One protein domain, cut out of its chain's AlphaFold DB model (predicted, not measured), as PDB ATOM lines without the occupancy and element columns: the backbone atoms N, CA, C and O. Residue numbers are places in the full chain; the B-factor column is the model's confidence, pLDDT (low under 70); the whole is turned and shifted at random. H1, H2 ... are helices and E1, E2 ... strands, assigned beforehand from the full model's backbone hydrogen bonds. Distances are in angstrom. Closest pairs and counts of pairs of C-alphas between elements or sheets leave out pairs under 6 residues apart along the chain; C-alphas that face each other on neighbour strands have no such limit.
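What this domain is: This is residues 82 to 153 of the 153 residues of the protein "Hypothetical protein" of Adineta steineri (UniProt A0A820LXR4). There is little regular structure: the printed part is a loose winding of long loops, with one short helix, H1, and a small hairpin of two strands, E1 and E2, whose loop sticks out at residues 132 to 137. Another loop sticks out at residues 96 to 102. The 72 printed residues include, in order, H1, E1 and E2, only 10 residues in named elements, class mixed; the two-stranded sheet is antiparallel. The whole is loose, radius of gyration of the C-alphas 14.3 A, spanning 40 by 29 by 22 A.

Where its parts are: Residues 82 to 106 hold no named element. H1 is residues 107 to 110, 5.1 A long, beginning at C-alpha 107 (5.280, -34.491, -98.465). E1 is residues 127 to 129, 6.7 A, and E2 is residues 147 to 149, 6.1 A, ending at C-alpha 149 (14.915, -34.294, -89.947).

How they stand to each other: H1 is too short for an O i to N i+4 pair, and its one O i to N i+3 pair is not within hydrogen-bond range. H1 and E2 are apart. E1 and E2 form a hairpin, antiparallel at 157 degrees; C-alphas 128 and 148 face each other at 5.7 A, but no backbone N and O across the pair are within hydrogen-bond range.

The domain as a whole: The C-alphas farthest apart, of Asp 117 and Gly 134, are 40.6 A apart. The printed part has no cut, and the links H1 to E1 and E1 to E2 are long. Mean pLDDT of the printed part is 75.1; residues 91, 93, 133 and 135 to 153 are under 70.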
ATOM      1  N   ASP A  82       9.266 -26.150-111.397       90.50
ATOM      2  CA  ASP A  82       9.371 -26.183-109.942       90.50
ATOM      3  C   ASP A  82       8.470 -27.283-109.366       90.50
ATOM      4  O   ASP A  82       7.381 -27.568-109.874       90.50
ATOM      5  N   ILE A  83       8.901 -27.859-108.246       89.12
ATOM      6  CA  ILE A  83       8.117 -28.854-107.515       89.12
ATOM      7  C   ILE A  83       7.013 -28.178-106.726       89.12
ATOM      8  O   ILE A  83       7.212 -27.161-106.058       89.12
ATOM      9  N   ILE A  84       5.846 -28.808-106.744       89.62
ATOM     10  CA  ILE A  84       4.700 -28.386-105.957       89.62
ATOM     11  C   ILE A  84       4.730 -29.174-104.650       89.62
ATOM     12  O   ILE A  84       4.368 -30.350-104.603       89.62
ATOM     13  N   VAL A  85       5.182 -28.517-103.584       85.75
ATOM     14  CA  VAL A  85       5.273 -29.127-102.253       85.75
ATOM     15  C   VAL A  85       3.920 -29.057-101.556       85.75
ATOM     16  O   VAL A  85       3.409 -27.967-101.299       85.75
ATOM     17  N   ASN A  86       3.376 -30.213-101.179       87.56
ATOM     18  CA  ASN A  86       2.204 -30.305-100.310       87.56
ATOM     19  C   ASN A  86       2.557 -31.159 -99.103       87.56
ATOM     20  O   ASN A  86       2.961 -32.301 -99.262       87.56
ATOM     21  N   PHE A  87       2.375 -30.639 -97.893       82.06
ATOM     22  CA  PHE A  87       2.729 -31.374 -96.672       82.06
ATOM     23  C   PHE A  87       1.652 -32.362 -96.222       82.06
ATOM     24  O   PHE A  87       1.934 -33.275 -95.453       82.06
ATOM     25  N   ILE A  88       0.418 -32.154 -96.670       82.19
ATOM     26  CA  ILE A  88      -0.776 -32.893 -96.271       82.19
ATOM     27  C   ILE A  88      -1.725 -33.008 -97.463       82.19
ATOM     28  O   ILE A  88      -1.624 -32.251 -98.436       82.19
ATOM     29  N   GLY A  89      -2.676 -33.936 -97.373       79.38
ATOM     30  CA  GLY A  89      -3.697 -34.118 -98.399       79.38
ATOM     31  C   GLY A  89      -4.476 -32.832 -98.689       79.38
ATOM     32  O   GLY A  89      -4.664 -31.985 -97.816       79.38
ATOM     33  N   LEU A  90      -4.960 -32.714 -99.929       75.44
ATOM     34  CA  LEU A  90      -5.765 -31.588-100.438       75.44
ATOM     35  C   LEU A  90      -5.011 -30.258-100.633       75.44
ATOM     36  O   LEU A  90      -5.654 -29.246-100.900       75.44
ATOM     37  N   GLY A  91      -3.675 -30.244-100.543       68.69
ATOM     38  CA  GLY A  91      -2.867 -29.060-100.878       68.69
ATOM     39  C   GLY A  91      -3.101 -27.865 -99.951       68.69
ATOM     40  O   GLY A  91      -2.996 -26.709-100.360       68.69
ATOM     41  N   LEU A  92      -3.478 -28.134 -98.700       73.31
ATOM     42  CA  LEU A  92      -3.751 -27.096 -97.713       73.31
ATOM     43  C   LEU A  92      -2.443 -26.435 -97.257       73.31
ATOM     44  O   LEU A  92      -1.522 -27.102 -96.792       73.31
ATOM     45  N   SER A  93      -2.389 -25.105 -97.349       68.44
ATOM     46  CA  SER A  93      -1.259 -24.281 -96.895       68.44
ATOM     47  C   SER A  93      -1.454 -23.686 -95.494       68.44
ATOM     48  O   SER A  93      -0.526 -23.111 -94.927       68.44
ATOM     49  N   LEU A  94      -2.655 -23.829 -94.924       70.38
ATOM     50  CA  LEU A  94      -3.011 -23.365 -93.588       70.38
ATOM     51  C   LEU A  94      -3.776 -24.464 -92.857       70.38
ATOM     52  O   LEU A  94      -4.722 -25.035 -93.399       70.38
ATOM     53  N   MET A  95      -3.400 -24.711 -91.606       73.38
ATOM     54  CA  MET A  95      -4.079 -25.679 -90.757       73.38
ATOM     55  C   MET A  95      -4.232 -25.149 -89.338       73.38
ATOM     56  O   MET A  95      -3.427 -24.349 -88.864       73.38
ATOM     57  N   THR A  96      -5.288 -25.584 -88.658       72.50
ATOM     58  CA  THR A  96      -5.524 -25.311 -87.239       72.50
ATOM     59  C   THR A  96      -5.724 -26.648 -86.547       72.50
ATOM     60  O   THR A  96      -6.580 -27.423 -86.961       72.50
ATOM     61  N   TYR A  97      -4.930 -26.910 -85.514       73.44
ATOM     62  CA  TYR A  97      -4.996 -28.134 -84.719       73.44
ATOM     63  C   TYR A  97      -5.271 -27.816 -83.252       73.44
ATOM     64  O   TYR A  97      -4.936 -26.734 -82.764       73.44
ATOM     65  N   GLY A  98      -5.918 -28.759 -82.569       77.75
ATOM     66  CA  GLY A  98      -6.210 -28.687 -81.141       77.75
ATOM     67  C   GLY A  98      -5.024 -29.085 -80.259       77.75
ATOM     68  O   GLY A  98      -4.004 -29.581 -80.732       77.75
ATOM     69  N   TYR A  99      -5.181 -28.879 -78.951       76.25
ATOM     70  CA  TYR A  99      -4.233 -29.355 -77.941       76.25
ATOM     71  C   TYR A  99      -4.087 -30.887 -78.005       76.25
ATOM     72  O   TYR A  99      -5.093 -31.577 -78.162       76.25
ATOM     73  N   GLU A 100      -2.850 -31.388 -77.898       77.50
ATOM     74  CA  GLU A 100      -2.502 -32.827 -77.942       77.50
ATOM     75  C   GLU A 100      -2.955 -33.572 -79.212       77.50
ATOM     76  O   GLU A 100      -3.197 -34.776 -79.190       77.50
ATOM     77  N   GLN A 101      -3.062 -32.868 -80.341       79.19
ATOM     78  CA  GLN A 101      -3.293 -33.507 -81.632       79.19
ATOM     79  C   GLN A 101      -1.986 -33.679 -82.400       79.19
ATOM     80  O   GLN A 101      -1.215 -32.731 -82.558       79.19
ATOM     81  N   ASP A 102      -1.782 -34.886 -82.921       77.44
ATOM     82  CA  ASP A 102      -0.657 -35.184 -83.794       77.44
ATOM     83  C   ASP A 102      -0.873 -34.583 -85.186       77.44
ATOM     84  O   ASP A 102      -1.953 -34.681 -85.779       77.44
ATOM     85  N   ILE A 103       0.194 -33.997 -85.726       78.12
ATOM     86  CA  ILE A 103       0.256 -33.516 -87.103       78.12
ATOM     87  C   ILE A 103       1.231 -34.410 -87.856       78.12
ATOM     88  O   ILE A 103       2.419 -34.450 -87.536       78.12
ATOM     89  N   LEU A 104       0.728 -35.114 -88.866       80.88
ATOM     90  CA  LEU A 104       1.555 -35.914 -89.760       80.88
ATOM     91  C   LEU A 104       1.795 -35.138 -91.054       80.88
ATOM     92  O   LEU A 104       0.876 -34.970 -91.853       80.88
ATOM     93  N   PHE A 105       3.034 -34.696 -91.258       83.00
ATOM     94  CA  PHE A 105       3.490 -34.240 -92.568       83.00
ATOM     95  C   PHE A 105       3.948 -35.440 -93.392       83.00
ATOM     96  O   PHE A 105       4.725 -36.265 -92.916       83.00
ATOM     97  N   ASP A 106       3.452 -35.523 -94.620       85.62
ATOM     98  CA  ASP A 106       3.808 -36.552 -95.592       85.62
ATOM     99  C   ASP A 106       3.976 -35.922 -96.985       85.62
ATOM    100  O   ASP A 106       3.168 -36.130 -97.896       85.62
ATOM    101  N   PRO A 107       5.016 -35.090 -97.168       86.00
ATOM    102  CA  PRO A 107       5.280 -34.491 -98.465       86.00
ATOM    103  C   PRO A 107       5.648 -35.520 -99.531       86.00
ATOM    104  O   PRO A 107       5.470 -35.221-100.707       86.00
ATOM    105  N   GLY A 108       6.104 -36.716 -99.146       87.69
ATOM    106  CA  GLY A 108       6.397 -37.798-100.079       87.69
ATOM    107  C   GLY A 108       5.160 -38.276-100.833       87.69
ATOM    108  O   GLY A 108       5.220 -38.488-102.039       87.69
ATOM    109  N   THR A 109       4.026 -38.398-100.145       88.69
ATOM    110  CA  THR A 109       2.766 -38.822-100.770       88.69
ATOM    111  C   THR A 109       2.054 -37.683-101.501       88.69
ATOM    112  O   THR A 109       1.392 -37.921-102.512       88.69
ATOM    113  N   TYR A 110       2.131 -36.453-100.985       89.38
ATOM    114  CA  TYR A 110       1.267 -35.360-101.450       89.38
ATOM    115  C   TYR A 110       1.944 -34.350-102.384       89.38
ATOM    116  O   TYR A 110       1.236 -33.601-103.069       89.38
ATOM    117  N   SER A 111       3.277 -34.294-102.427       89.81
ATOM    118  CA  SER A 111       3.992 -33.402-103.350       89.81
ATOM    119  C   SER A 111       3.956 -33.933-104.781       89.81
ATOM    120  O   SER A 111       3.741 -35.118-105.027       89.81
ATOM    121  N   ILE A 112       4.139 -33.026-105.737       91.12
ATOM    122  CA  ILE A 112       4.068 -33.324-107.166       91.12
ATOM    123  C   ILE A 112       5.299 -32.735-107.843       91.12
ATOM    124  O   ILE A 112       5.589 -31.548-107.687       91.12
ATOM    125  N   ASP A 113       5.979 -33.563-108.630       91.81
ATOM    126  CA  ASP A 113       6.939 -33.122-109.636       91.81
ATOM    127  C   ASP A 113       6.203 -33.106-110.987       91.81
ATOM    128  O   ASP A 113       5.836 -34.176-111.480       91.81
ATOM    129  N   PRO A 114       5.907 -31.925-111.566       91.56
ATOM    130  CA  PRO A 114       5.178 -31.829-112.833       91.56
ATOM    131  C   PRO A 114       5.896 -32.489-114.016       91.56
ATOM    132  O   PRO A 114       5.261 -32.812-115.028       91.56
ATOM    133  N   ASP A 115       7.205 -32.686-113.894       91.00
ATOM    134  CA  ASP A 115       8.053 -33.183-114.964       91.00
ATOM    135  C   ASP A 115       8.125 -34.714-115.011       91.00
ATOM    136  O   ASP A 115       8.425 -35.292-116.057       91.00
ATOM    137  N   GLU A 116       7.763 -35.380-113.917       88.88
ATOM    138  CA  GLU A 116       7.786 -36.835-113.766       88.88
ATOM    139  C   GLU A 116       6.358 -37.402-113.727       88.88
ATOM    140  O   GLU A 116       5.376 -36.696-113.482       88.88
ATOM    141  N   ASP A 117       6.184 -38.685-114.047       87.44
ATOM    142  CA  ASP A 117       4.859 -39.332-113.979       87.44
ATOM    143  C   ASP A 117       4.431 -39.638-112.541       87.44
ATOM    144  O   ASP A 117       3.238 -39.711-112.242       87.44
ATOM    145  N   GLN A 118       5.408 -39.813-111.652       88.06
ATOM    146  CA  GLN A 118       5.209 -40.032-110.228       88.06
ATOM    147  C   GLN A 118       6.274 -39.274-109.445       88.06
ATOM    148  O   GLN A 118       7.434 -39.219-109.849       88.06
ATOM    149  N   PHE A 119       5.877 -38.720-108.302       89.94
ATOM    150  CA  PHE A 119       6.805 -38.069-107.393       89.94
ATOM    151  C   PHE A 119       7.650 -39.123-106.663       89.94
ATOM    152  O   PHE A 119       7.132 -39.929-105.891       89.94
ATOM    153  N   ASP A 120       8.959 -39.131-106.919       90.25
ATOM    154  CA  ASP A 120       9.902 -40.039-106.264       90.25
ATOM    155  C   ASP A 120      10.420 -39.421-104.962       90.25
ATOM    156  O   ASP A 120      11.452 -38.746-104.939       90.25
ATOM    157  N   ALA A 121       9.701 -39.670-103.867       88.81
ATOM    158  CA  ALA A 121      10.024 -39.142-102.545       88.81
ATOM    159  C   ALA A 121      11.433 -39.522-102.047       88.81
ATOM    160  O   ALA A 121      11.995 -38.784-101.239       88.81
ATOM    161  N   SER A 122      12.020 -40.621-102.540       88.12
ATOM    162  CA  SER A 122      13.345 -41.099-102.109       88.12
ATOM    163  C   SER A 122      14.498 -40.189-102.552       88.12
ATOM    164  O   SER A 122      15.596 -40.252-102.003       88.12
ATOM    165  N   ARG A 123      14.256 -39.309-103.532       86.62
ATOM    166  CA  ARG A 123      15.248 -38.343-104.029       86.62
ATOM    167  C   ARG A 123      15.298 -37.048-103.218       86.62
ATOM    168  O   ARG A 123      16.122 -36.183-103.517       86.62
ATOM    169  N   TRP A 124      14.438 -36.897-102.212       83.31
ATOM    170  CA  TRP A 124      14.225 -35.634-101.509       83.31
ATOM    171  C   TRP A 124      14.576 -35.737-100.032       83.31
ATOM    172  O   TRP A 124      14.225 -36.694 -99.357       83.31
ATOM    173  N   ASN A 125      15.233 -34.694 -99.523       83.19
ATOM    174  CA  ASN A 125      15.457 -34.510 -98.094       83.19
ATOM    175  C   ASN A 125      14.579 -33.362 -97.601       83.19
ATOM    176  O   ASN A 125      14.714 -32.229 -98.072       83.19
ATOM    177  N   TYR A 126      13.711 -33.642 -96.634       79.38
ATOM    178  CA  TYR A 126      12.798 -32.652 -96.074       79.38
ATOM    179  C   TYR A 126      13.395 -32.040 -94.812       79.38
ATOM    180  O   TYR A 126      13.809 -32.751 -93.899       79.38
ATOM    181  N   LYS A 127      13.421 -30.707 -94.758       77.19
ATOM    182  CA  LYS A 127      13.821 -29.951 -93.570       77.19
ATOM    183  C   LYS A 127      12.697 -29.023 -93.167       77.19
ATOM    184  O   LYS A 127      12.276 -28.174 -93.952       77.19
ATOM    185  N   TYR A 128      12.240 -29.179 -91.933       75.94
ATOM    186  CA  TYR A 128      11.184 -28.352 -91.371       75.94
ATOM    187  C   TYR A 128      11.782 -27.319 -90.429       75.94
ATOM    188  O   TYR A 128      12.673 -27.618 -89.635       75.94
ATOM    189  N   TYR A 129      11.260 -26.101 -90.518       73.81
ATOM    190  CA  TYR A 129      11.673 -24.986 -89.683       73.81
ATOM    191  C   TYR A 129      10.439 -24.365 -89.043       73.81
ATOM    192  O   TYR A 129       9.516 -23.939 -89.736       73.81
ATOM    193  N   CYS A 130      10.428 -24.276 -87.717       73.06
ATOM    194  CA  CYS A 130       9.364 -23.588 -86.997       73.06
ATOM    195  C   CYS A 130       9.709 -22.106 -86.804       73.06
ATOM    196  O   CYS A 130      10.810 -21.764 -86.371       73.06
ATOM    197  N   ARG A 131       8.742 -21.220 -87.074       70.06
ATOM    198  CA  ARG A 131       8.812 -19.793 -86.734       70.06
ATOM    199  C   ARG A 131       7.713 -19.449 -85.740       70.06
ATOM    200  O   ARG A 131       6.545 -19.728 -85.989       70.06
ATOM    201  N   ILE A 132       8.077 -18.764 -84.660       71.31
ATOM    202  CA  ILE A 132       7.098 -18.135 -83.769       71.31
ATOM    203  C   ILE A 132       6.709 -16.783 -84.372       71.31
ATOM    204  O   ILE A 132       7.570 -15.947 -84.668       71.31
ATOM    205  N   TYR A 133       5.409 -16.577 -84.590       67.94
ATOM    206  CA  TYR A 133       4.879 -15.332 -85.142       67.94
ATOM    207  C   TYR A 133       5.261 -14.138 -84.249       67.94
ATOM    208  O   TYR A 133       5.109 -14.199 -83.033       67.94
ATOM    209  N   GLY A 134       5.774 -13.062 -84.853       70.50
ATOM    210  CA  GLY A 134       6.241 -11.865 -84.138       70.50
ATOM    211  C   GLY A 134       7.751 -11.799 -83.865       70.50
ATOM    212  O   GLY A 134       8.232 -10.750 -83.447       70.50
ATOM    213  N   LEU A 135       8.516 -12.859 -84.153       68.12
ATOM    214  CA  LEU A 135       9.984 -12.813 -84.169       68.12
ATOM    215  C   LEU A 135      10.492 -12.603 -85.606       68.12
ATOM    216  O   LEU A 135      10.011 -13.256 -86.539       68.12
ATOM    217  N   ASN A 136      11.440 -11.681 -85.800       65.69
ATOM    218  CA  ASN A 136      11.947 -11.282 -87.126       65.69
ATOM    219  C   ASN A 136      13.125 -12.129 -87.631       65.69
ATOM    220  O   ASN A 136      13.462 -12.053 -88.810       65.69
ATOM    221  N   ASP A 137      13.699 -12.975 -86.780       65.75
ATOM    222  CA  ASP A 137      14.909 -13.729 -87.100       65.75
ATOM    223  C   ASP A 137      14.542 -15.117 -87.648       65.75
ATOM    224  O   ASP A 137      14.495 -16.099 -86.906       65.75
ATOM    225  N   PHE A 138      14.226 -15.211 -88.945       63.62
ATOM    226  CA  PHE A 138      13.954 -16.492 -89.611       63.62
ATOM    227  C   PHE A 138      14.663 -16.613 -90.973       63.62
ATOM    228  O   PHE A 138      14.519 -15.706 -91.795       63.62
ATOM    229  N   PRO A 139      15.334 -17.748 -91.261       58.53
ATOM    230  CA  PRO A 139      15.682 -18.830 -90.332       58.53
ATOM    231  C   PRO A 139      16.802 -18.376 -89.378       58.53
ATOM    232  O   PRO A 139      17.819 -17.844 -89.818       58.53
ATOM    233  N   ASN A 140      16.624 -18.544 -88.062       56.91
ATOM    234  CA  ASN A 140      17.636 -18.124 -87.089       56.91
ATOM    235  C   ASN A 140      18.833 -19.083 -87.133       56.91
ATOM    236  O   ASN A 140      18.801 -20.153 -86.533       56.91
ATOM    237  N   ILE A 141      19.892 -18.686 -87.835       56.62
ATOM    238  CA  ILE A 141      21.108 -19.492 -88.031       56.62
ATOM    239  C   ILE A 141      21.842 -19.760 -86.695       56.62
ATOM    240  O   ILE A 141      22.633 -20.693 -86.615       56.62
ATOM    241  N   ASN A 142      21.543 -18.987 -85.636       53.22
ATOM    242  CA  ASN A 142      22.183 -19.064 -84.313       53.22
ATOM    243  C   ASN A 142      21.196 -19.279 -83.142       53.22
ATOM    244  O   ASN A 142      21.600 -19.241 -81.981       53.22
ATOM    245  N   GLY A 143      19.903 -19.457 -83.421       54.00
ATOM    246  CA  GLY A 143      18.871 -19.742 -82.424       54.00
ATOM    247  C   GLY A 143      18.604 -21.238 -82.308       54.00
ATOM    248  O   GLY A 143      19.107 -22.027 -83.104       54.00
ATOM    249  N   SER A 144      17.779 -21.642 -81.338       49.88
ATOM    250  CA  SER A 144      17.243 -23.006 -81.256       49.88
ATOM    251  C   SER A 144      16.278 -23.249 -82.419       49.88
ATOM    252  O   SER A 144      15.060 -23.176 -82.274       49.88
ATOM    253  N   LEU A 145      16.836 -23.477 -83.601       54.25
ATOM    254  CA  LEU A 145      16.114 -23.997 -84.740       54.25
ATOM    255  C   LEU A 145      15.672 -25.408 -84.350       54.25
ATOM    256  O   LEU A 145      16.507 -26.292 -84.156       54.25
ATOM    257  N   LEU A 146      14.368 -25.612 -84.168       54.53
ATOM    258  CA  LEU A 146      13.840 -26.966 -84.069       54.53
ATOM    259  C   LEU A 146      13.891 -27.556 -85.481       54.53
ATOM    260  O   LEU A 146      12.962 -27.382 -86.265       54.53
ATOM    261  N   THR A 147      15.020 -28.169 -85.815       55.03
ATOM    262  CA  THR A 147      15.164 -28.957 -87.035       55.03
ATOM    263  C   THR A 147      14.592 -30.334 -86.748       55.03
ATOM    264  O   THR A 147      15.104 -31.055 -85.891       55.03
ATOM    265  N   ILE A 148      13.516 -30.684 -87.443       59.06
ATOM    266  CA  ILE A 148      13.043 -32.063 -87.509       59.06
ATOM    267  C   ILE A 148      13.548 -32.601 -88.840       59.06
ATOM    268  O   ILE A 148      13.100 -32.148 -89.893       59.06
ATOM    269  N   ASP A 149      14.509 -33.516 -88.783       59.28
ATOM    270  CA  ASP A 149      14.915 -34.294 -89.947       59.28
ATOM    271  C   ASP A 149      13.971 -35.501 -90.041       59.28
ATOM    272  O   ASP A 149      13.867 -36.284 -89.093       59.28
ATOM    273  N   ASP A 150      13.253 -35.643 -91.158       59.50
ATOM    274  CA  ASP A 150      12.474 -36.857 -91.412       59.50
ATOM    275  C   ASP A 150      13.387 -37.898 -92.062       59.50
ATOM    276  O   ASP A 150      13.772 -37.770 -93.221       59.50
ATOM    277  N   SER A 151      13.773 -38.912 -91.288       52.94
ATOM    278  CA  SER A 151      14.671 -39.986 -91.716       52.94
ATOM    279  C   SER A 151      13.955 -41.158 -92.397       52.94
ATOM    280  O   SER A 151      14.574 -42.195 -92.622       52.94
ATOM    281  N   ARG A 152      12.652 -41.038 -92.696       55.28
ATOM    282  CA  ARG A 152      11.832 -42.122 -93.271       55.28
ATOM    283  C   ARG A 152      11.917 -42.256 -94.799       55.28
ATOM    284  O   ARG A 152      11.066 -42.929 -95.378       55.28
ATOM    285  N   THR A 153      12.920 -41.658 -95.438       49.19
ATOM    286  CA  THR A 153      13.250 -41.876 -96.860       49.19
ATOM    287  C   THR A 153      14.364 -42.894 -97.024       49.19
ATOM    288  O   THR A 153      15.435 -42.671 -96.413       49.19
TER     289      THR A 153